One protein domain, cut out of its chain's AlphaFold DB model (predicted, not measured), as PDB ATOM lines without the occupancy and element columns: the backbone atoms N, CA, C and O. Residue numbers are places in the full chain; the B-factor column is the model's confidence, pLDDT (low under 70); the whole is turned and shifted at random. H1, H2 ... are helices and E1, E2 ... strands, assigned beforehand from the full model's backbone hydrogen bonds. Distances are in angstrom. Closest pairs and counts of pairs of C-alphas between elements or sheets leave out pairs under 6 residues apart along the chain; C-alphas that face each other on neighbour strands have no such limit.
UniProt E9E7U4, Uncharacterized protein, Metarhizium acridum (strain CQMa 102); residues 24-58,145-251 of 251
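Overview. This is residues 24 to 58 and 145 to 251 of the 251 residues of an uncharacterized protein of Metarhizium acridum (strain CQMa 102) (UniProt E9E7U4). A two-stranded hairpin, E2 and E3, packs on one side of the long helix H1, and residues 244 to 248 of H4 pack on its other side. H3 runs side by side with H4; the small strand pair E1 and E4 sits at the end of H1, with H2 near E1, and residues 158 to 163 stick out as a loop. The 142 printed residues include four named helices and four named strands, in the order H1 E1 E2 E3 E4 H2 H3 H4; both two-stranded sheets are antiparallel. The class is mixed, with under half of the residues in named elements; the whole is compact, with a radius of gyration of the C-alphas of 15.0 A and spans of 48 by 34 by 33 A.

Arrangement. E2, residues 173 to 176, and E3, residues 181 to 185, form an antiparallel hairpin; N 174 and O 184 are 2.9 A apart, within hydrogen-bond range. The closest C-alphas of E3 and H1, residues 35 to 53, are those of Leu 182 and Gln 44, 6.9 A apart. H4, residues 236 to 250, touches H1 with residues 244 to 248 alone, closest at the C-alphas of Ala 247 and Glu 39, 5.8 A, at a steep tilt of 47 degrees, the same way. H3, residues 216 to 224, touches H4, closest at the C-alphas of Ile 218 and Trp 242, 6.1 A, at a shallow tilt of 8 degrees, the same way. E1, residues 145 to 147, and E4, residues 192 to 194, are antiparallel, with N 145 and O 194 at 2.8 A. The closest C-alphas of E1 and H1 are those of Ser 145 and Gln 53, 5.0 A. H2, residues 197 to 202, touches no helix. In H1, H2, H3 and H4 every O i to N i+4 pair is within hydrogen-bond range.

Along the chain. H1 begins at C-alpha 35 (-197.081, -37.614, 26.217) and measures 26.2 A; H4 measures 21.3 A and ends at C-alpha 250 (-200.288, -29.678, 36.446).

Size, cuts and confidence. Residues 59 to 144 are not printed; C-alphas 58 and 145 are 10.7 A apart across the cut. The links E1 to E2, H2 to H3 and H3 to H4 are long. Residues 153 to 170 have pLDDT under 70.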
ATOM      1  N   VAL A  24    -199.228 -54.858  34.807       92.38
ATOM      2  CA  VAL A  24    -197.765 -54.858  34.703       92.38
ATOM      3  C   VAL A  24    -197.189 -53.718  35.532       92.38
ATOM      4  O   VAL A  24    -197.894 -52.748  35.796       92.38
ATOM      5  N   GLY A  25    -195.917 -53.810  35.915       89.88
ATOM      6  CA  GLY A  25    -195.219 -52.678  36.524       89.88
ATOM      7  C   GLY A  25    -195.206 -51.488  35.567       89.88
ATOM      8  O   GLY A  25    -194.901 -51.645  34.376       89.88
ATOM      9  N   LEU A  26    -195.578 -50.310  36.068       90.56
ATOM     10  CA  LEU A  26    -195.638 -49.088  35.271       90.56
ATOM     11  C   LEU A  26    -194.272 -48.752  34.643       90.56
ATOM     12  O   LEU A  26    -194.215 -48.178  33.556       90.56
ATOM     13  N   ASP A  27    -193.185 -49.218  35.252       84.75
ATOM     14  CA  ASP A  27    -191.790 -48.991  34.853       84.75
ATOM     15  C   ASP A  27    -191.491 -49.542  33.472       84.75
ATOM     16  O   ASP A  27    -190.764 -48.938  32.680       84.75
ATOM     17  N   SER A  28    -192.125 -50.670  33.166       85.12
ATOM     18  CA  SER A  28    -191.957 -51.357  31.899       85.12
ATOM     19  C   SER A  28    -192.623 -50.625  30.734       85.12
ATOM     20  O   SER A  28    -192.256 -50.857  29.584       85.12
ATOM     21  N   GLU A  29    -193.555 -49.710  31.013       88.75
ATOM     22  CA  GLU A  29    -194.397 -49.084  29.993       88.75
ATOM     23  C   GLU A  29    -194.226 -47.562  29.918       88.75
ATOM     24  O   GLU A  29    -194.219 -47.009  28.815       88.75
ATOM     25  N   PHE A  30    -194.065 -46.876  31.058       89.06
ATOM     26  CA  PHE A  30    -194.202 -45.420  31.172       89.06
ATOM     27  C   PHE A  30    -193.317 -44.661  30.186       89.06
ATOM     28  O   PHE A  30    -193.793 -43.762  29.497       89.06
ATOM     29  N   SER A  31    -192.048 -45.052  30.046       86.94
ATOM     30  CA  SER A  31    -191.099 -44.387  29.141       86.94
ATOM     31  C   SER A  31    -191.563 -44.386  27.676       86.94
ATOM     32  O   SER A  31    -191.374 -43.379  26.984       86.94
ATOM     33  N   SER A  32    -192.230 -45.462  27.242       87.62
ATOM     34  CA  SER A  32    -192.702 -45.683  25.870       87.62
ATOM     35  C   SER A  32    -194.065 -45.052  25.564       87.62
ATOM     36  O   SER A  32    -194.425 -44.903  24.393       87.62
ATOM     37  N   LEU A  33    -194.815 -44.649  26.595       90.75
ATOM     38  CA  LEU A  33    -196.091 -43.959  26.426       90.75
ATOM     39  C   LEU A  33    -195.908 -42.618  25.700       90.75
ATOM     40  O   LEU A  33    -194.930 -41.886  25.902       90.75
ATOM     41  N   LYS A  34    -196.903 -42.265  24.881       94.88
ATOM     42  CA  LYS A  34    -197.009 -40.921  24.302       94.88
ATOM     43  C   LYS A  34    -197.297 -39.911  25.408       94.88
ATOM     44  O   LYS A  34    -197.883 -40.257  26.427       94.88
ATOM     45  N   MET A  35    -196.936 -38.648  25.186       93.69
ATOM     46  CA  MET A  35    -197.081 -37.614  26.217       93.69
ATOM     47  C   MET A  35    -198.526 -37.468  26.725       93.69
ATOM     48  O   MET A  35    -198.728 -37.399  27.928       93.69
ATOM     49  N   GLN A  36    -199.520 -37.545  25.837       95.62
ATOM     50  CA  GLN A  36    -200.938 -37.501  26.217       95.62
ATOM     51  C   GLN A  36    -201.351 -38.653  27.155       95.62
ATOM     52  O   GLN A  36    -202.169 -38.465  28.052       95.62
ATOM     53  N   ASP A  37    -200.792 -39.850  26.959       95.50
ATOM     54  CA  ASP A  37    -201.049 -40.991  27.843       95.50
ATOM     55  C   ASP A  37    -200.284 -40.833  29.165       95.50
ATOM     56  O   ASP A  37    -200.810 -41.165  30.224       95.50
ATOM     57  N   LYS A  38    -199.063 -40.272  29.125       94.44
ATOM     58  CA  LYS A  38    -198.292 -39.932  30.333       94.44
ATOM     59  C   LYS A  38    -199.046 -38.940  31.206       94.44
ATOM     60  O   LYS A  38    -199.146 -39.179  32.397       94.44
ATOM     61  N   GLU A  39    -199.611 -37.882  30.632       96.75
ATOM     62  CA  GLU A  39    -200.424 -36.897  31.361       96.75
ATOM     63  C   GLU A  39    -201.575 -37.572  32.122       96.75
ATOM     64  O   GLU A  39    -201.717 -37.370  33.325       96.75
ATOM     65  N   GLN A  40    -202.327 -38.463  31.466       96.56
ATOM     66  CA  GLN A  40    -203.416 -39.211  32.111       96.56
ATOM     67  C   GLN A  40    -202.933 -40.163  33.211       96.56
ATOM     68  O   GLN A  40    -203.645 -40.413  34.184       96.56
ATOM     69  N   VAL A  41    -201.753 -40.764  33.052       95.56
ATOM     70  CA  VAL A  41    -201.157 -41.631  34.077       95.56
ATOM     71  C   VAL A  41    -200.679 -40.805  35.270       95.56
ATOM     72  O   VAL A  41    -200.960 -41.175  36.407       95.56
ATOM     73  N   LEU A  42    -200.018 -39.674  35.024       96.44
ATOM     74  CA  LEU A  42    -199.539 -38.758  36.061       96.44
ATOM     75  C   LEU A  42    -200.705 -38.190  36.877       96.44
ATOM     76  O   LEU A  42    -200.624 -38.172  38.100       96.44
ATOM     77  N   GLU A  43    -201.823 -37.845  36.234       97.69
ATOM     78  CA  GLU A  43    -203.058 -37.441  36.919       97.69
ATOM     79  C   GLU A  43    -203.595 -38.545  37.843       97.69
ATOM     80  O   GLU A  43    -203.984 -38.295  38.987       97.69
ATOM     81  N   GLN A  44    -203.595 -39.801  37.390       97.56
ATOM     82  CA  GLN A  44    -203.998 -40.924  38.241       97.56
ATOM     83  C   GLN A  44    -203.044 -41.102  39.426       97.56
ATOM     84  O   GLN A  44    -203.499 -41.306  40.550       97.56
ATOM     85  N   MET A  45    -201.733 -40.985  39.202       95.88
ATOM     86  CA  MET A  45    -200.724 -41.082  40.257       95.88
ATOM     87  C   MET A  45    -200.868 -39.959  41.289       95.88
ATOM     88  O   MET A  45    -200.864 -40.242  42.485       95.88
ATOM     89  N   ALA A  46    -201.073 -38.716  40.849       96.88
ATOM     90  CA  ALA A  46    -201.320 -37.572  41.723       96.88
ATOM     91  C   ALA A  46    -202.582 -37.781  42.577       96.88
ATOM     92  O   ALA A  46    -202.562 -37.562  43.790       96.88
ATOM     93  N   ASN A  47    -203.661 -38.301  41.981       98.00
ATOM     94  CA  ASN A  47    -204.887 -38.636  42.706       98.00
ATOM     95  C   ASN A  47    -204.673 -39.734  43.759       98.00
ATOM     96  O   ASN A  47    -205.190 -39.624  44.874       98.00
ATOM     97  N   VAL A  48    -203.900 -40.776  43.440       96.94
ATOM     98  CA  VAL A  48    -203.568 -41.837  44.402       96.94
ATOM     99  C   VAL A  48    -202.690 -41.301  45.529       96.94
ATOM    100  O   VAL A  48    -202.990 -41.542  46.699       96.94
ATOM    101  N   LEU A  49    -201.654 -40.524  45.210       96.25
ATOM    102  CA  LEU A  49    -200.783 -39.926  46.217       96.25
ATOM    103  C   LEU A  49    -201.566 -38.985  47.141       96.25
ATOM    104  O   LEU A  49    -201.420 -39.048  48.361       96.25
ATOM    105  N   LYS A  50    -202.468 -38.174  46.583       97.19
ATOM    106  CA  LYS A  50    -203.395 -37.348  47.357       97.19
ATOM    107  C   LYS A  50    -204.282 -38.194  48.265       97.19
ATOM    108  O   LYS A  50    -204.477 -37.826  49.420       97.19
ATOM    109  N   ALA A  51    -204.813 -39.321  47.793       97.94
ATOM    110  CA  ALA A  51    -205.610 -40.221  48.629       97.94
ATOM    111  C   ALA A  51    -204.790 -40.785  49.807       97.94
ATOM    112  O   ALA A  51    -205.261 -40.772  50.944       97.94
ATOM    113  N   ILE A  52    -203.537 -41.191  49.569       97.38
ATOM    114  CA  ILE A  52    -202.608 -41.616  50.629       97.38
ATOM    115  C   ILE A  52    -202.392 -40.472  51.631       97.38
ATOM    116  O   ILE A  52    -202.641 -40.636  52.825       97.38
ATOM    117  N   GLN A  53    -202.025 -39.282  51.151       96.94
ATOM    118  CA  GLN A  53    -201.678 -38.146  52.010       96.94
ATOM    119  C   GLN A  53    -202.877 -37.537  52.757       96.94
ATOM    120  O   GLN A  53    -202.709 -36.908  53.798       96.94
ATOM    121  N   THR A  54    -204.098 -37.736  52.258       97.00
ATOM    122  CA  THR A  54    -205.342 -37.293  52.914       97.00
ATOM    123  C   THR A  54    -205.980 -38.373  53.788       97.00
ATOM    124  O   THR A  54    -207.041 -38.142  54.375       97.00
ATOM    125  N   THR A  55    -205.342 -39.543  53.912       95.44
ATOM    126  CA  THR A  55    -205.820 -40.620  54.782       95.44
ATOM    127  C   THR A  55    -205.959 -40.117  56.216       95.44
ATOM    128  O   THR A  55    -205.065 -39.477  56.771       95.44
ATOM    129  N   LYS A  56    -207.103 -40.419  56.837       94.94
ATOM    130  CA  LYS A  56    -207.397 -39.981  58.199       94.94
ATOM    131  C   LYS A  56    -206.521 -40.746  59.190       94.94
ATOM    132  O   LYS A  56    -206.748 -41.928  59.440       94.94
ATOM    133  N   LEU A  57    -205.531 -40.061  59.752       94.44
ATOM    134  CA  LEU A  57    -204.656 -40.625  60.774       94.44
ATOM    135  C   LEU A  57    -205.389 -40.743  62.126       94.44
ATOM    136  O   LEU A  57    -206.272 -39.925  62.413       94.44
ATOM    137  N   PRO A  58    -205.029 -41.723  62.976       91.94
ATOM    138  CA  PRO A  58    -205.459 -41.742  64.372       91.94
ATOM    139  C   PRO A  58    -205.094 -40.430  65.081       91.94
ATOM    140  O   PRO A  58    -204.032 -39.866  64.835       91.94
ATOM    141  N   SER A 145    -198.867 -36.529  57.271       97.12
ATOM    142  CA  SER A 145    -199.686 -37.456  56.506       97.12
ATOM    143  C   SER A 145    -199.038 -38.834  56.530       97.12
ATOM    144  O   SER A 145    -197.875 -38.974  56.906       97.12
ATOM    145  N   LEU A 146    -199.769 -39.852  56.083       97.44
ATOM    146  CA  LEU A 146    -199.111 -41.059  55.601       97.44
ATOM    147  C   LEU A 146    -198.328 -40.697  54.329       97.44
ATOM    148  O   LEU A 146    -198.846 -39.971  53.474       97.44
ATOM    149  N   ILE A 147    -197.092 -41.170  54.220       96.12
ATOM    150  CA  ILE A 147    -196.327 -41.174  52.970       96.12
ATOM    151  C   ILE A 147    -196.044 -42.619  52.569       96.12
ATOM    152  O   ILE A 147    -195.970 -43.492  53.433       96.12
ATOM    153  N   HIS A 148    -195.881 -42.873  51.272       95.25
ATOM    154  CA  HIS A 148    -195.465 -44.186  50.793       95.25
ATOM    155  C   HIS A 148    -193.967 -44.392  51.025       95.25
ATOM    156  O   HIS A 148    -193.541 -45.479  51.410       95.25
ATOM    157  N   GLY A 149    -193.170 -43.345  50.783       90.56
ATOM    158  CA  GLY A 149    -191.717 -43.349  50.978       90.56
ATOM    159  C   GLY A 149    -190.906 -43.990  49.843       90.56
ATOM    160  O   GLY A 149    -189.681 -43.888  49.848       90.56
ATOM    161  N   ASP A 150    -191.587 -44.617  48.882       89.06
ATOM    162  CA  ASP A 150    -191.022 -45.284  47.696       89.06
ATOM    163  C   ASP A 150    -192.102 -45.440  46.599       89.06
ATOM    164  O   ASP A 150    -192.212 -46.469  45.942       89.06
ATOM    165  N   PHE A 151    -193.002 -44.459  46.459       89.38
ATOM    166  CA  PHE A 151    -194.158 -44.554  45.552       89.38
ATOM    167  C   PHE A 151    -193.752 -44.809  44.096       89.38
ATOM    168  O   PHE A 151    -194.351 -45.620  43.389       89.38
ATOM    169  N   SER A 152    -192.706 -44.121  43.654       81.25
ATOM    170  CA  SER A 152    -191.961 -44.486  42.466       81.25
ATOM    171  C   SER A 152    -190.522 -44.035  42.619       81.25
ATOM    172  O   SER A 152    -190.262 -42.918  43.054       81.25
ATOM    173  N   THR A 153    -189.560 -44.882  42.287       63.81
ATOM    174  CA  THR A 153    -188.155 -44.486  42.332       63.81
ATOM    175  C   THR A 153    -187.453 -44.859  41.061       63.81
ATOM    176  O   THR A 153    -187.551 -46.007  40.666       63.81
ATOM    177  N   TYR A 154    -186.692 -43.912  40.494       49.72
ATOM    178  CA  TYR A 154    -185.589 -44.153  39.562       49.72
ATOM    179  C   TYR A 154    -184.303 -44.363  40.354       49.72
ATOM    180  O   TYR A 154    -183.903 -43.483  41.116       49.72
ATOM    181  N   ALA A 155    -183.627 -45.495  40.160       45.38
ATOM    182  CA  ALA A 155    -182.243 -45.653  40.568       45.38
ATOM    183  C   ALA A 155    -181.379 -44.762  39.661       45.38
ATOM    184  O   ALA A 155    -181.272 -45.042  38.464       45.38
ATOM    185  N   PRO A 156    -180.727 -43.711  40.188       39.72
ATOM    186  CA  PRO A 156    -179.797 -42.906  39.419       39.72
ATOM    187  C   PRO A 156    -178.492 -43.687  39.299       39.72
ATOM    188  O   PRO A 156    -177.507 -43.388  39.960       39.72
ATOM    189  N   PHE A 157    -178.484 -44.757  38.514       38.84
ATOM    190  CA  PHE A 157    -177.255 -45.444  38.155       38.84
ATOM    191  C   PHE A 157    -177.340 -45.853  36.684       38.84
ATOM    192  O   PHE A 157    -177.284 -47.027  36.329       38.84
ATOM    193  N   GLN A 158    -177.306 -44.847  35.801       35.91
ATOM    194  CA  GLN A 158    -176.374 -44.956  34.676       35.91
ATOM    195  C   GLN A 158    -174.958 -44.967  35.261       35.91
ATOM    196  O   GLN A 158    -174.201 -44.004  35.156       35.91
ATOM    197  N   SER A 159    -174.588 -46.057  35.928       35.53
ATOM    198  CA  SER A 159    -173.185 -46.385  35.912       35.53
ATOM    199  C   SER A 159    -172.880 -46.995  34.579       35.53
ATOM    200  O   SER A 159    -173.598 -47.849  34.077       35.53
ATOM    201  N   SER A 160    -171.721 -46.640  34.072       40.62
ATOM    202  CA  SER A 160    -170.949 -47.444  33.141       40.62
ATOM    203  C   SER A 160    -170.605 -48.851  33.679       40.62
ATOM    204  O   SER A 160    -169.661 -49.474  33.193       40.62
ATOM    205  N   HIS A 161    -171.320 -49.368  34.689       36.56
ATOM    206  CA  HIS A 161    -171.112 -50.671  35.286       36.56
ATOM    207  C   HIS A 161    -172.218 -51.636  34.811       36.56
ATOM    208  O   HIS A 161    -173.382 -51.454  35.164       36.56
ATOM    209  N   PRO A 162    -171.878 -52.695  34.050       38.94
ATOM    210  CA  PRO A 162    -172.835 -53.600  33.392       38.94
ATOM    211  C   PRO A 162    -173.655 -54.502  34.343       38.94
ATOM    212  O   PRO A 162    -174.205 -55.513  33.921       38.94
ATOM    213  N   LEU A 163    -173.733 -54.167  35.633       39.75
ATOM    214  CA  LEU A 163    -174.510 -54.888  36.645       39.75
ATOM    215  C   LEU A 163    -175.764 -54.120  37.110       39.75
ATOM    216  O   LEU A 163    -176.529 -54.678  37.892       39.75
ATOM    217  N   THR A 164    -176.006 -52.883  36.646       41.84
ATOM    218  CA  THR A 164    -177.161 -52.061  37.076       41.84
ATOM    219  C   THR A 164    -178.281 -51.891  36.049       41.84
ATOM    220  O   THR A 164    -179.296 -51.287  36.381       41.84
ATOM    221  N   ASP A 165    -178.183 -52.500  34.863       40.47
ATOM    222  CA  ASP A 165    -179.211 -52.425  33.802       40.47
ATOM    223  C   ASP A 165    -180.562 -53.097  34.160       40.47
ATOM    224  O   ASP A 165    -181.494 -53.083  33.360       40.47
ATOM    225  N   ASN A 166    -180.698 -53.679  35.359       41.03
ATOM    226  CA  ASN A 166    -181.880 -54.434  35.794       41.03
ATOM    227  C   ASN A 166    -182.662 -53.810  36.967       41.03
ATOM    228  O   ASN A 166    -183.582 -54.455  37.471       41.03
ATOM    229  N   ILE A 167    -182.333 -52.596  37.424       47.31
ATOM    230  CA  ILE A 167    -183.134 -51.936  38.470       47.31
ATOM    231  C   ILE A 167    -184.285 -51.183  37.799       47.31
ATOM    232  O   ILE A 167    -184.088 -50.169  37.138       47.31
ATOM    233  N   LYS A 168    -185.479 -51.756  37.940       47.66
ATOM    234  CA  LYS A 168    -186.755 -51.328  37.364       47.66
ATOM    235  C   LYS A 168    -187.503 -50.408  38.331       47.66
ATOM    236  O   LYS A 168    -187.567 -50.699  39.520       47.66
ATOM    237  N   THR A 169    -188.020 -49.295  37.823       57.38
ATOM    238  CA  THR A 169    -188.230 -48.045  38.572       57.38
ATOM    239  C   THR A 169    -189.573 -47.389  38.200       57.38
ATOM    240  O   THR A 169    -189.786 -47.129  37.014       57.38
ATOM    241  N   THR A 170    -190.468 -47.167  39.183       57.19
ATOM    242  CA  THR A 170    -191.970 -47.248  39.206       57.19
ATOM    243  C   THR A 170    -192.531 -48.670  39.459       57.19
ATOM    244  O   THR A 170    -193.699 -48.958  39.194       57.19
ATOM    245  N   ASN A 171    -191.719 -49.564  40.032       71.50
ATOM    246  CA  ASN A 171    -192.074 -50.946  40.400       71.50
ATOM    247  C   ASN A 171    -193.298 -51.081  41.331       71.50
ATOM    248  O   ASN A 171    -193.966 -52.116  41.311       71.50
ATOM    249  N   ASN A 172    -193.597 -50.053  42.125       89.88
ATOM    250  CA  ASN A 172    -194.640 -50.107  43.149       89.88
ATOM    251  C   ASN A 172    -196.027 -49.709  42.629       89.88
ATOM    252  O   ASN A 172    -197.001 -49.775  43.373       89.88
ATOM    253  N   VAL A 173    -196.156 -49.359  41.343       92.62
ATOM    254  CA  VAL A 173    -197.443 -49.037  40.711       92.62
ATOM    255  C   VAL A 173    -197.724 -50.010  39.570       92.62
ATOM    256  O   VAL A 173    -196.926 -50.157  38.644       92.62
ATOM    257  N   LEU A 174    -198.890 -50.656  39.612       94.19
ATOM    258  CA  LEU A 174    -199.358 -51.525  38.535       94.19
ATOM    259  C   LEU A 174    -200.256 -50.779  37.548       94.19
ATOM    260  O   LEU A 174    -201.016 -49.879  37.912       94.19
ATOM    261  N   PHE A 175    -200.192 -51.210  36.293       94.00
ATOM    262  CA  PHE A 175    -200.813 -50.570  35.146       94.00
ATOM    263  C   PHE A 175    -201.436 -51.594  34.188       94.00
ATOM    264  O   PHE A 175    -200.850 -52.639  33.892       94.00
ATOM    265  N   ASP A 176    -202.617 -51.275  33.666       96.12
ATOM    266  CA  ASP A 176    -203.287 -52.022  32.604       96.12
ATOM    267  C   ASP A 176    -202.993 -51.378  31.242       96.12
ATOM    268  O   ASP A 176    -203.309 -50.209  30.994       96.12
ATOM    269  N   LYS A 177    -202.379 -52.151  30.338       94.25
ATOM    270  CA  LYS A 177    -201.917 -51.646  29.040       94.25
ATOM    271  C   LYS A 177    -203.047 -51.305  28.082       94.25
ATOM    272  O   LYS A 177    -202.840 -50.444  27.229       94.25
ATOM    273  N   ASP A 178    -204.194 -51.958  28.187       93.75
ATOM    274  CA  ASP A 178    -205.289 -51.784  27.237       93.75
ATOM    275  C   ASP A 178    -206.126 -50.567  27.623       93.75
ATOM    276  O   ASP A 178    -206.445 -49.722  26.786       93.75
ATOM    277  N   THR A 179    -206.420 -50.432  28.916       95.44
ATOM    278  CA  THR A 179    -207.256 -49.349  29.453       95.44
ATOM    279  C   THR A 179    -206.468 -48.099  29.843       95.44
ATOM    280  O   THR A 179    -207.066 -47.043  30.056       95.44
ATOM    281  N   LYS A 180    -205.136 -48.205  29.939       94.75
ATOM    282  CA  LYS A 180    -204.226 -47.150  30.417       94.75
ATOM    283  C   LYS A 180    -204.545 -46.680  31.844       94.75
ATOM    284  O   LYS A 180    -204.375 -45.504  32.182       94.75
ATOM    285  N   LYS A 181    -205.036 -47.592  32.689       96.12
ATOM    286  CA  LYS A 181    -205.414 -47.308  34.079       96.12
ATOM    287  C   LYS A 181    -204.433 -47.902  35.077       96.12
ATOM    288  O   LYS A 181    -203.907 -48.993  34.859       96.12
ATOM    289  N   LEU A 182    -204.219 -47.191  36.183       96.00
ATOM    290  CA  LEU A 182    -203.538 -47.755  37.346       96.00
ATOM    291  C   LEU A 182    -204.434 -48.819  37.985       96.00
ATOM    292  O   LEU A 182    -205.632 -48.597  38.166       96.00
ATOM    293  N   THR A 183    -203.862 -49.964  38.342       96.38
ATOM    294  CA  THR A 183    -204.614 -51.099  38.904       96.38
ATOM    295  C   THR A 183    -204.284 -51.373  40.367       96.38
ATOM    296  O   THR A 183    -205.117 -51.930  41.093       96.38
ATOM    297  N   ALA A 184    -203.092 -50.988  40.830       95.50
ATOM    298  CA  ALA A 184    -202.677 -51.127  42.221       95.50
ATOM    299  C   ALA A 184    -201.485 -50.231  42.569       95.50
ATOM    300  O   ALA A 184    -200.719 -49.839  41.690       95.50
ATOM    301  N   VAL A 185    -201.318 -49.998  43.872       95.00
ATOM    302  CA  VAL A 185    -200.065 -49.558  44.495       95.00
ATOM    303  C   VAL A 185    -199.641 -50.633  45.490       95.00
ATOM    304  O   VAL A 185    -200.493 -51.188  46.188       95.00
ATOM    305  N   LEU A 186    -198.359 -50.968  45.497       93.62
ATOM    306  CA  LEU A 186    -197.750 -52.079  46.224       93.62
ATOM    307  C   LEU A 186    -196.617 -51.565  47.124       93.62
ATOM    308  O   LEU A 186    -196.199 -50.432  46.977       93.62
ATOM    309  N   ASP A 187    -196.093 -52.431  47.993       90.56
ATOM    310  CA  ASP A 187    -194.830 -52.212  48.721       90.56
ATOM    311  C   ASP A 187    -194.795 -50.974  49.646       90.56
ATOM    312  O   ASP A 187    -194.014 -50.037  49.498       90.56
ATOM    313  N   PHE A 188    -195.644 -50.999  50.676       92.38
ATOM    314  CA  PHE A 188    -195.694 -49.966  51.719       92.38
ATOM    315  C   PHE A 188    -194.609 -50.148  52.803       92.38
ATOM    316  O   PHE A 188    -194.701 -49.556  53.880       92.38
ATOM    317  N   ASP A 189    -193.561 -50.942  52.558       89.25
ATOM    318  CA  ASP A 189    -192.538 -51.245  53.570       89.25
ATOM    319  C   ASP A 189    -191.690 -50.013  53.942       89.25
ATOM    320  O   ASP A 189    -191.061 -49.977  55.000       89.25
ATOM    321  N   TRP A 190    -191.707 -48.971  53.107       90.38
ATOM    322  CA  TRP A 190    -191.036 -47.685  53.342       90.38
ATOM    323  C   TRP A 190    -191.951 -46.622  53.956       90.38
ATOM    324  O   TRP A 190    -191.503 -45.505  54.231       90.38
ATOM    325  N   SER A 191    -193.221 -46.957  54.179       94.25
ATOM    326  CA  SER A 191    -194.230 -45.991  54.591       94.25
ATOM    327  C   SER A 191    -194.096 -45.604  56.058       94.25
ATOM    328  O   SER A 191    -193.900 -46.437  56.947       94.25
ATOM    329  N   ASP A 192    -194.253 -44.312  56.322       95.88
ATOM    330  CA  ASP A 192    -194.312 -43.751  57.662       95.88
ATOM    331  C   ASP A 192    -195.239 -42.524  57.702       95.88
ATOM    332  O   ASP A 192    -195.712 -42.015  56.682       95.88
ATOM    333  N   ILE A 193    -195.583 -42.089  58.910       97.38
ATOM    334  CA  ILE A 193    -196.236 -40.812  59.161       97.38
ATOM    335  C   ILE A 193    -195.142 -39.751  59.189       97.38
ATOM    336  O   ILE A 193    -194.324 -39.700  60.112       97.38
ATOM    337  N   SER A 194    -195.147 -38.887  58.179       96.31
ATOM    338  CA  SER A 194    -194.182 -37.802  58.031       96.31
ATOM    339  C   SER A 194    -194.837 -36.559  57.432       96.31
ATOM    340  O   SER A 194    -196.034 -36.531  57.160       96.31
ATOM    341  N   ASN A 195    -194.059 -35.498  57.237       96.25
ATOM    342  CA  ASN A 195    -194.514 -34.359  56.458       96.25
ATOM    343  C   ASN A 195    -194.692 -34.782  54.982       96.25
ATOM    344  O   ASN A 195    -193.798 -35.449  54.457       96.25
ATOM    345  N   PRO A 196    -195.769 -34.364  54.286       95.81
ATOM    346  CA  PRO A 196    -196.006 -34.711  52.879       95.81
ATOM    347  C   PRO A 196    -194.822 -34.421  51.940       95.81
ATOM    348  O   PRO A 196    -194.620 -35.136  50.960       95.81
ATOM    349  N   LEU A 197    -194.005 -33.406  52.257       93.75
ATOM    350  CA  LEU A 197    -192.783 -33.062  51.525       93.75
ATOM    351  C   LEU A 197    -191.789 -34.229  51.430       93.75
ATOM    352  O   LEU A 197    -191.036 -34.309  50.460       93.75
ATOM    353  N   ASP A 198    -191.746 -35.107  52.439       93.50
ATOM    354  CA  ASP A 198    -190.801 -36.225  52.457       93.50
ATOM    355  C   ASP A 198    -191.013 -37.157  51.254       93.50
ATOM    356  O   ASP A 198    -190.008 -37.623  50.717       93.50
ATOM    357  N   GLU A 199    -192.247 -37.342  50.760       94.12
ATOM    358  CA  GLU A 199    -192.517 -38.131  49.546       94.12
ATOM    359  C   GLU A 199    -191.735 -37.572  48.349       94.12
ATOM    360  O   GLU A 199    -190.925 -38.267  47.742       94.12
ATOM    361  N   PHE A 200    -191.868 -36.271  48.087       93.56
ATOM    362  CA  PHE A 200    -191.204 -35.593  46.971       93.56
ATOM    363  C   PHE A 200    -189.673 -35.527  47.114       93.56
ATOM    364  O   PHE A 200    -188.973 -35.189  46.162       93.56
ATOM    365  N   MET A 201    -189.117 -35.825  48.292       90.00
ATOM    366  CA  MET A 201    -187.667 -35.910  48.492       90.00
ATOM    367  C   MET A 201    -187.095 -37.307  48.260       90.00
ATOM    368  O   MET A 201    -185.916 -37.410  47.910       90.00
ATOM    369  N   CYS A 202    -187.872 -38.362  48.510       85.50
ATOM    370  CA  CYS A 202    -187.392 -39.748  48.463       85.50
ATOM    371  C   CYS A 202    -187.896 -40.543  47.254       85.50
ATOM    372  O   CYS A 202    -187.237 -41.499  46.862       85.50
ATOM    373  N   SER A 203    -188.972 -40.089  46.622       88.19
ATOM    374  CA  SER A 203    -189.727 -40.791  45.583       88.19
ATOM    375  C   SER A 203    -190.035 -39.841  44.412       88.19
ATOM    376  O   SER A 203    -189.620 -38.680  44.430       88.19
ATOM    377  N   LEU A 204    -190.757 -40.299  43.394       89.62
ATOM    378  CA  LEU A 204    -191.252 -39.552  42.235       89.62
ATOM    379  C   LEU A 204    -190.188 -39.110  41.211       89.62
ATOM    380  O   LEU A 204    -190.423 -38.172  40.444       89.62
ATOM    381  N   GLN A 205    -189.003 -39.729  41.188       81.69
ATOM    382  CA  GLN A 205    -187.898 -39.301  40.309       81.69
ATOM    383  C   GLN A 205    -188.212 -39.513  38.819       81.69
ATOM    384  O   GLN A 205    -187.942 -38.650  37.988       81.69
ATOM    385  N   ASP A 206    -188.790 -40.661  38.484       80.00
ATOM    386  CA  ASP A 206    -189.158 -41.094  37.128       80.00
ATOM    387  C   ASP A 206    -190.398 -40.390  36.565       80.00
ATOM    388  O   ASP A 206    -190.555 -40.273  35.346       80.00
ATOM    389  N   VAL A 207    -191.258 -39.892  37.447       86.62
ATOM    390  CA  VAL A 207    -192.497 -39.187  37.100       86.62
ATOM    391  C   VAL A 207    -192.391 -37.671  37.246       86.62
ATOM    392  O   VAL A 207    -193.376 -36.962  37.076       86.62
ATOM    393  N   GLY A 208    -191.183 -37.157  37.503       86.88
ATOM    394  CA  GLY A 208    -190.889 -35.722  37.507       86.88
ATOM    395  C   GLY A 208    -191.374 -34.964  38.745       86.88
ATOM    396  O   GLY A 208    -191.319 -33.737  38.753       86.88
ATOM    397  N   GLY A 209    -191.824 -35.673  39.783       89.44
ATOM    398  CA  GLY A 209    -192.266 -35.081  41.045       89.44
ATOM    399  C   GLY A 209    -191.157 -34.910  42.081       89.44
ATOM    400  O   GLY A 209    -191.332 -34.163  43.041       89.44
ATOM    401  N   ASN A 210    -190.005 -35.568  41.920       91.44
ATOM    402  CA  ASN A 210    -188.928 -35.452  42.899       91.44
ATOM    403  C   ASN A 210    -188.271 -34.060  42.865       91.44
ATOM    404  O   ASN A 210    -187.809 -33.600  41.820       91.44
ATOM    405  N   ILE A 211    -188.144 -33.418  44.027       91.44
ATOM    406  CA  ILE A 211    -187.559 -32.071  44.146       91.44
ATOM    407  C   ILE A 211    -186.022 -32.050  44.111       91.44
ATOM    408  O   ILE A 211    -185.416 -30.983  44.173       91.44
ATOM    409  N   ARG A 212    -185.370 -33.214  44.071       86.88
ATOM    410  CA  ARG A 212    -183.919 -33.390  43.934       86.88
ATOM    411  C   ARG A 212    -183.628 -33.913  42.537       86.88
ATOM    412  O   ARG A 212    -183.449 -35.110  42.322       86.88
ATOM    413  N   HIS A 213    -183.570 -32.993  41.586       84.50
ATOM    414  CA  HIS A 213    -183.332 -33.329  40.191       84.50
ATOM    415  C   HIS A 213    -181.846 -33.150  39.841       84.50
ATOM    416  O   HIS A 213    -181.206 -32.171  40.235       84.50
ATOM    417  N   GLU A 214    -181.273 -34.083  39.073       81.75
ATOM    418  CA  GLU A 214    -179.859 -34.020  38.665       81.75
ATOM    419  C   GLU A 214    -179.581 -32.770  37.817       81.75
ATOM    420  O   GLU A 214    -178.622 -32.028  38.049       81.75
ATOM    421  N   ASN A 215    -180.476 -32.486  36.869       87.50
ATOM    422  CA  ASN A 215    -180.458 -31.241  36.114       87.50
ATOM    423  C   ASN A 215    -180.981 -30.076  36.972       87.50
ATOM    424  O   ASN A 215    -182.190 -29.929  37.165       87.50
ATOM    425  N   LYS A 216    -180.068 -29.208  37.423       90.00
ATOM    426  CA  LYS A 216    -180.364 -28.049  38.286       90.00
ATOM    427  C   LYS A 216    -181.293 -27.004  37.679       90.00
ATOM    428  O   LYS A 216    -181.941 -26.274  38.421       90.00
ATOM    429  N   LYS A 217    -181.396 -26.936  36.350       90.44
ATOM    430  CA  LYS A 217    -182.355 -26.037  35.698       90.44
ATOM    431  C   LYS A 217    -183.786 -26.570  35.800       90.44
ATOM    432  O   LYS A 217    -184.706 -25.789  36.002       90.44
ATOM    433  N   ILE A 218    -183.961 -27.888  35.693       91.81
ATOM    434  CA  ILE A 218    -185.259 -28.548  35.896       91.81
ATOM    435  C   ILE A 218    -185.621 -28.538  37.386       91.81
ATOM    436  O   ILE A 218    -186.753 -28.217  37.725       91.81
ATOM    437  N   GLU A 219    -184.648 -28.779  38.276       92.81
ATOM    438  CA  GLU A 219    -184.830 -28.659  39.733       92.81
ATOM    439  C   GLU A 219    -185.405 -27.290  40.121       92.81
ATOM    440  O   GLU A 219    -186.357 -27.213  40.892       92.81
ATOM    441  N   ALA A 220    -184.867 -26.208  39.548       93.50
ATOM    442  CA  ALA A 220    -185.350 -24.858  39.811       93.50
ATOM    443  C   ALA A 220    -186.817 -24.658  39.392       93.50
ATOM    444  O   ALA A 220    -187.563 -24.037  40.143       93.50
ATOM    445  N   ALA A 221    -187.229 -25.207  38.242       94.75
ATOM    446  CA  ALA A 221    -188.618 -25.155  37.773       94.75
ATOM    447  C   ALA A 221    -189.566 -25.958  38.680       94.75
ATOM    448  O   ALA A 221    -190.644 -25.481  39.017       94.75
ATOM    449  N   ILE A 222    -189.143 -27.145  39.134       94.88
ATOM    450  CA  ILE A 222    -189.914 -27.973  40.075       94.88
ATOM    451  C   ILE A 222    -190.102 -27.237  41.408       94.88
ATOM    452  O   ILE A 222    -191.214 -27.159  41.920       94.88
ATOM    453  N   LEU A 223    -189.028 -26.669  41.966       94.31
ATOM    454  CA  LEU A 223    -189.072 -25.985  43.261       94.31
ATOM    455  C   LEU A 223    -189.902 -24.694  43.237       94.31
ATOM    456  O   LEU A 223    -190.486 -24.335  44.256       94.31
ATOM    457  N   SER A 224    -189.931 -23.980  42.108       94.25
ATOM    458  CA  SER A 224    -190.739 -22.765  41.954       94.25
ATOM    459  C   SER A 224    -192.174 -23.041  41.496       94.25
ATOM    460  O   SER A 224    -193.022 -22.160  41.630       94.25
ATOM    461  N   GLY A 225    -192.437 -24.222  40.926       94.88
ATOM    462  CA  GLY A 225    -193.669 -24.521  40.194       94.88
ATOM    463  C   GLY A 225    -193.795 -23.766  38.863       94.88
ATOM    464  O   GLY A 225    -194.870 -23.762  38.261       94.88
ATOM    465  N   ASP A 226    -192.732 -23.102  38.392       95.50
ATOM    466  CA  ASP A 226    -192.748 -22.314  37.158       95.50
ATOM    467  C   ASP A 226    -192.270 -23.138  35.957       95.50
ATOM    468  O   ASP A 226    -191.077 -23.360  35.742       95.50
ATOM    469  N   PHE A 227    -193.237 -23.539  35.133       96.12
ATOM    470  CA  PHE A 227    -193.028 -24.244  33.867       96.12
ATOM    471  C   PHE A 227    -193.473 -23.416  32.651       96.12
ATOM    472  O   PHE A 227    -193.858 -23.972  31.608       96.12
ATOM    473  N   THR A 228    -193.452 -22.083  32.776       94.06
ATOM    474  CA  THR A 228    -193.845 -21.159  31.702       94.06
ATOM    475  C   THR A 228    -192.942 -21.329  30.484       94.06
ATOM    476  O   THR A 228    -193.439 -21.479  29.367       94.06
ATOM    477  N   TRP A 229    -191.626 -21.391  30.706       91.38
ATOM    478  CA  TRP A 229    -190.625 -21.562  29.655       91.38
ATOM    479  C   TRP A 229    -189.692 -22.731  29.970       91.38
ATOM    480  O   TRP A 229    -189.278 -22.886  31.122       91.38
ATOM    481  N   PRO A 230    -189.341 -23.561  28.971       91.06
ATOM    482  CA  PRO A 230    -188.302 -24.555  29.160       91.06
ATOM    483  C   PRO A 230    -186.956 -23.854  29.389       91.06
ATOM    484  O   PRO A 230    -186.687 -22.829  28.760       91.06
ATOM    485  N   PRO A 231    -186.085 -24.399  30.252       92.00
ATOM    486  CA  PRO A 231    -184.733 -23.888  30.391       92.00
ATOM    487  C   PRO A 231    -183.945 -23.921  29.074       92.00
ATOM    488  O   PRO A 231    -184.080 -24.849  28.276       92.00
ATOM    489  N   ASP A 232    -183.053 -22.948  28.877       91.00
ATOM    490  CA  ASP A 232    -182.213 -22.893  27.678       91.00
ATOM    491  C   ASP A 232    -181.223 -24.065  27.602       91.00
ATOM    492  O   ASP A 232    -180.648 -24.482  28.619       91.00
ATOM    493  N   ASN A 233    -180.923 -24.500  26.374       89.81
ATOM    494  CA  ASN A 233    -179.894 -25.497  26.045       89.81
ATOM    495  C   ASN A 233    -180.098 -26.868  26.714       89.81
ATOM    496  O   ASN A 233    -179.127 -27.503  27.128       89.81
ATOM    497  N   LEU A 234    -181.347 -27.315  26.856       90.75
ATOM    498  CA  LEU A 234    -181.637 -28.697  27.233       90.75
ATOM    499  C   LEU A 234    -181.413 -29.634  26.040       90.75
ATOM    500  O   LEU A 234    -181.824 -29.331  24.921       90.75
ATOM    501  N   ASP A 235    -180.777 -30.779  26.291       90.88
ATOM    502  CA  ASP A 235    -180.748 -31.878  25.329       90.88
ATOM    503  C   ASP A 235    -182.128 -32.550  25.210       90.88
ATOM    504  O   ASP A 235    -183.041 -32.305  26.003       90.88
ATOM    505  N   GLU A 236    -182.303 -33.404  24.203       88.56
ATOM    506  CA  GLU A 236    -183.598 -34.034  23.921       88.56
ATOM    507  C   GLU A 236    -184.134 -34.850  25.113       88.56
ATOM    508  O   GLU A 236    -185.340 -34.862  25.376       88.56
ATOM    509  N   ALA A 237    -183.247 -35.514  25.860       87.50
ATOM    510  CA  ALA A 237    -183.618 -36.292  27.039       87.50
ATOM    511  C   ALA A 237    -184.116 -35.386  28.178       87.50
ATOM    512  O   ALA A 237    -185.174 -35.639  28.755       87.50
ATOM    513  N   SER A 238    -183.410 -34.289  28.445       89.88
ATOM    514  CA  SER A 238    -183.772 -33.304  29.463       89.88
ATOM    515  C   SER A 238    -185.051 -32.547  29.100       89.88
ATOM    516  O   SER A 238    -185.836 -32.222  29.987       89.88
ATOM    517  N   VAL A 239    -185.312 -32.298  27.812       91.56
ATOM    518  CA  VAL A 239    -186.597 -31.731  27.360       91.56
ATOM    519  C   VAL A 239    -187.750 -32.669  27.716       91.56
ATOM    520  O   VAL A 239    -188.759 -32.211  28.252       91.56
ATOM    521  N   LYS A 240    -187.599 -33.980  27.484       89.94
ATOM    522  CA  LYS A 240    -188.617 -34.979  27.856       89.94
ATOM    523  C   LYS A 240    -188.831 -35.025  29.373       89.94
ATOM    524  O   LYS A 240    -189.976 -35.040  29.813       89.94
ATOM    525  N   GLN A 241    -187.759 -34.995  30.168       90.81
ATOM    526  CA  GLN A 241    -187.854 -34.934  31.635       90.81
ATOM    527  C   GLN A 241    -188.578 -33.668  32.110       90.81
ATOM    528  O   GLN A 241    -189.474 -33.747  32.945       90.81
ATOM    529  N   TRP A 242    -188.250 -32.509  31.532       94.00
ATOM    530  CA  TRP A 242    -188.917 -31.247  31.852       94.00
ATOM    531  C   TRP A 242    -190.411 -31.277  31.501       94.00
ATOM    532  O   TRP A 242    -191.230 -30.801  32.282       94.00
ATOM    533  N   GLN A 243    -190.788 -31.872  30.363       94.62
ATOM    534  CA  GLN A 243    -192.194 -32.049  29.974       94.62
ATOM    535  C   GLN A 243    -192.956 -32.959  30.945       94.62
ATOM    536  O   GLN A 243    -194.099 -32.660  31.283       94.62
ATOM    537  N   VAL A 244    -192.328 -34.037  31.420       94.19
ATOM    538  CA  VAL A 244    -192.914 -34.928  32.432       94.19
ATOM    539  C   VAL A 244    -193.095 -34.196  33.764       94.19
ATOM    540  O   VAL A 244    -194.193 -34.214  34.308       94.19
ATOM    541  N   ALA A 245    -192.077 -33.475  34.242       95.06
ATOM    542  CA  ALA A 245    -192.172 -32.673  35.465       95.06
ATOM    543  C   ALA A 245    -193.246 -31.575  35.367       95.06
ATOM    544  O   ALA A 245    -194.004 -31.349  36.308       95.06
ATOM    545  N   LYS A 246    -193.371 -30.937  34.196       96.69
ATOM    546  CA  LYS A 246    -194.441 -29.975  33.911       96.69
ATOM    547  C   LYS A 246    -195.824 -30.614  34.011       96.69
ATOM    548  O   LYS A 246    -196.722 -30.015  34.596       96.69
ATOM    549  N   ALA A 247    -195.998 -31.794  33.417       96.81
ATOM    550  CA  ALA A 247    -197.260 -32.523  33.457       96.81
ATOM    551  C   ALA A 247    -197.608 -32.964  34.885       96.81
ATOM    552  O   ALA A 247    -198.753 -32.813  35.293       96.81
ATOM    553  N   TRP A 248    -196.623 -33.420  35.663       96.06
ATOM    554  CA  TRP A 248    -196.807 -33.730  37.081       96.06
ATOM    555  C   TRP A 248    -197.242 -32.508  37.894       96.06
ATOM    556  O   TRP A 248    -198.187 -32.592  38.663       96.06
ATOM    557  N   ASN A 249    -196.606 -31.351  37.698       96.12
ATOM    558  CA  ASN A 249    -196.984 -30.115  38.390       96.12
ATOM    559  C   ASN A 249    -198.408 -29.633  38.043       96.12
ATOM    560  O   ASN A 249    -198.995 -28.861  38.795       96.12
ATOM    561  N   ALA A 250    -198.939 -30.029  36.882       96.31
ATOM    562  CA  ALA A 250    -200.288 -29.678  36.446       96.31
ATOM    563  C   ALA A 250    -201.377 -30.658  36.931       96.31
ATOM    564  O   ALA A 250    -202.556 -30.316  36.825       96.31
ATOM    565  N   ALA A 251    -200.987 -31.845  37.405       93.38
ATOM    566  CA  ALA A 251    -201.865 -32.907  37.900       93.38
ATOM    567  C   ALA A 251    -202.314 -32.663  39.351       93.38
ATOM    568  O   ALA A 251    -203.487 -32.979  39.659       93.38
TER     569      ALA A 251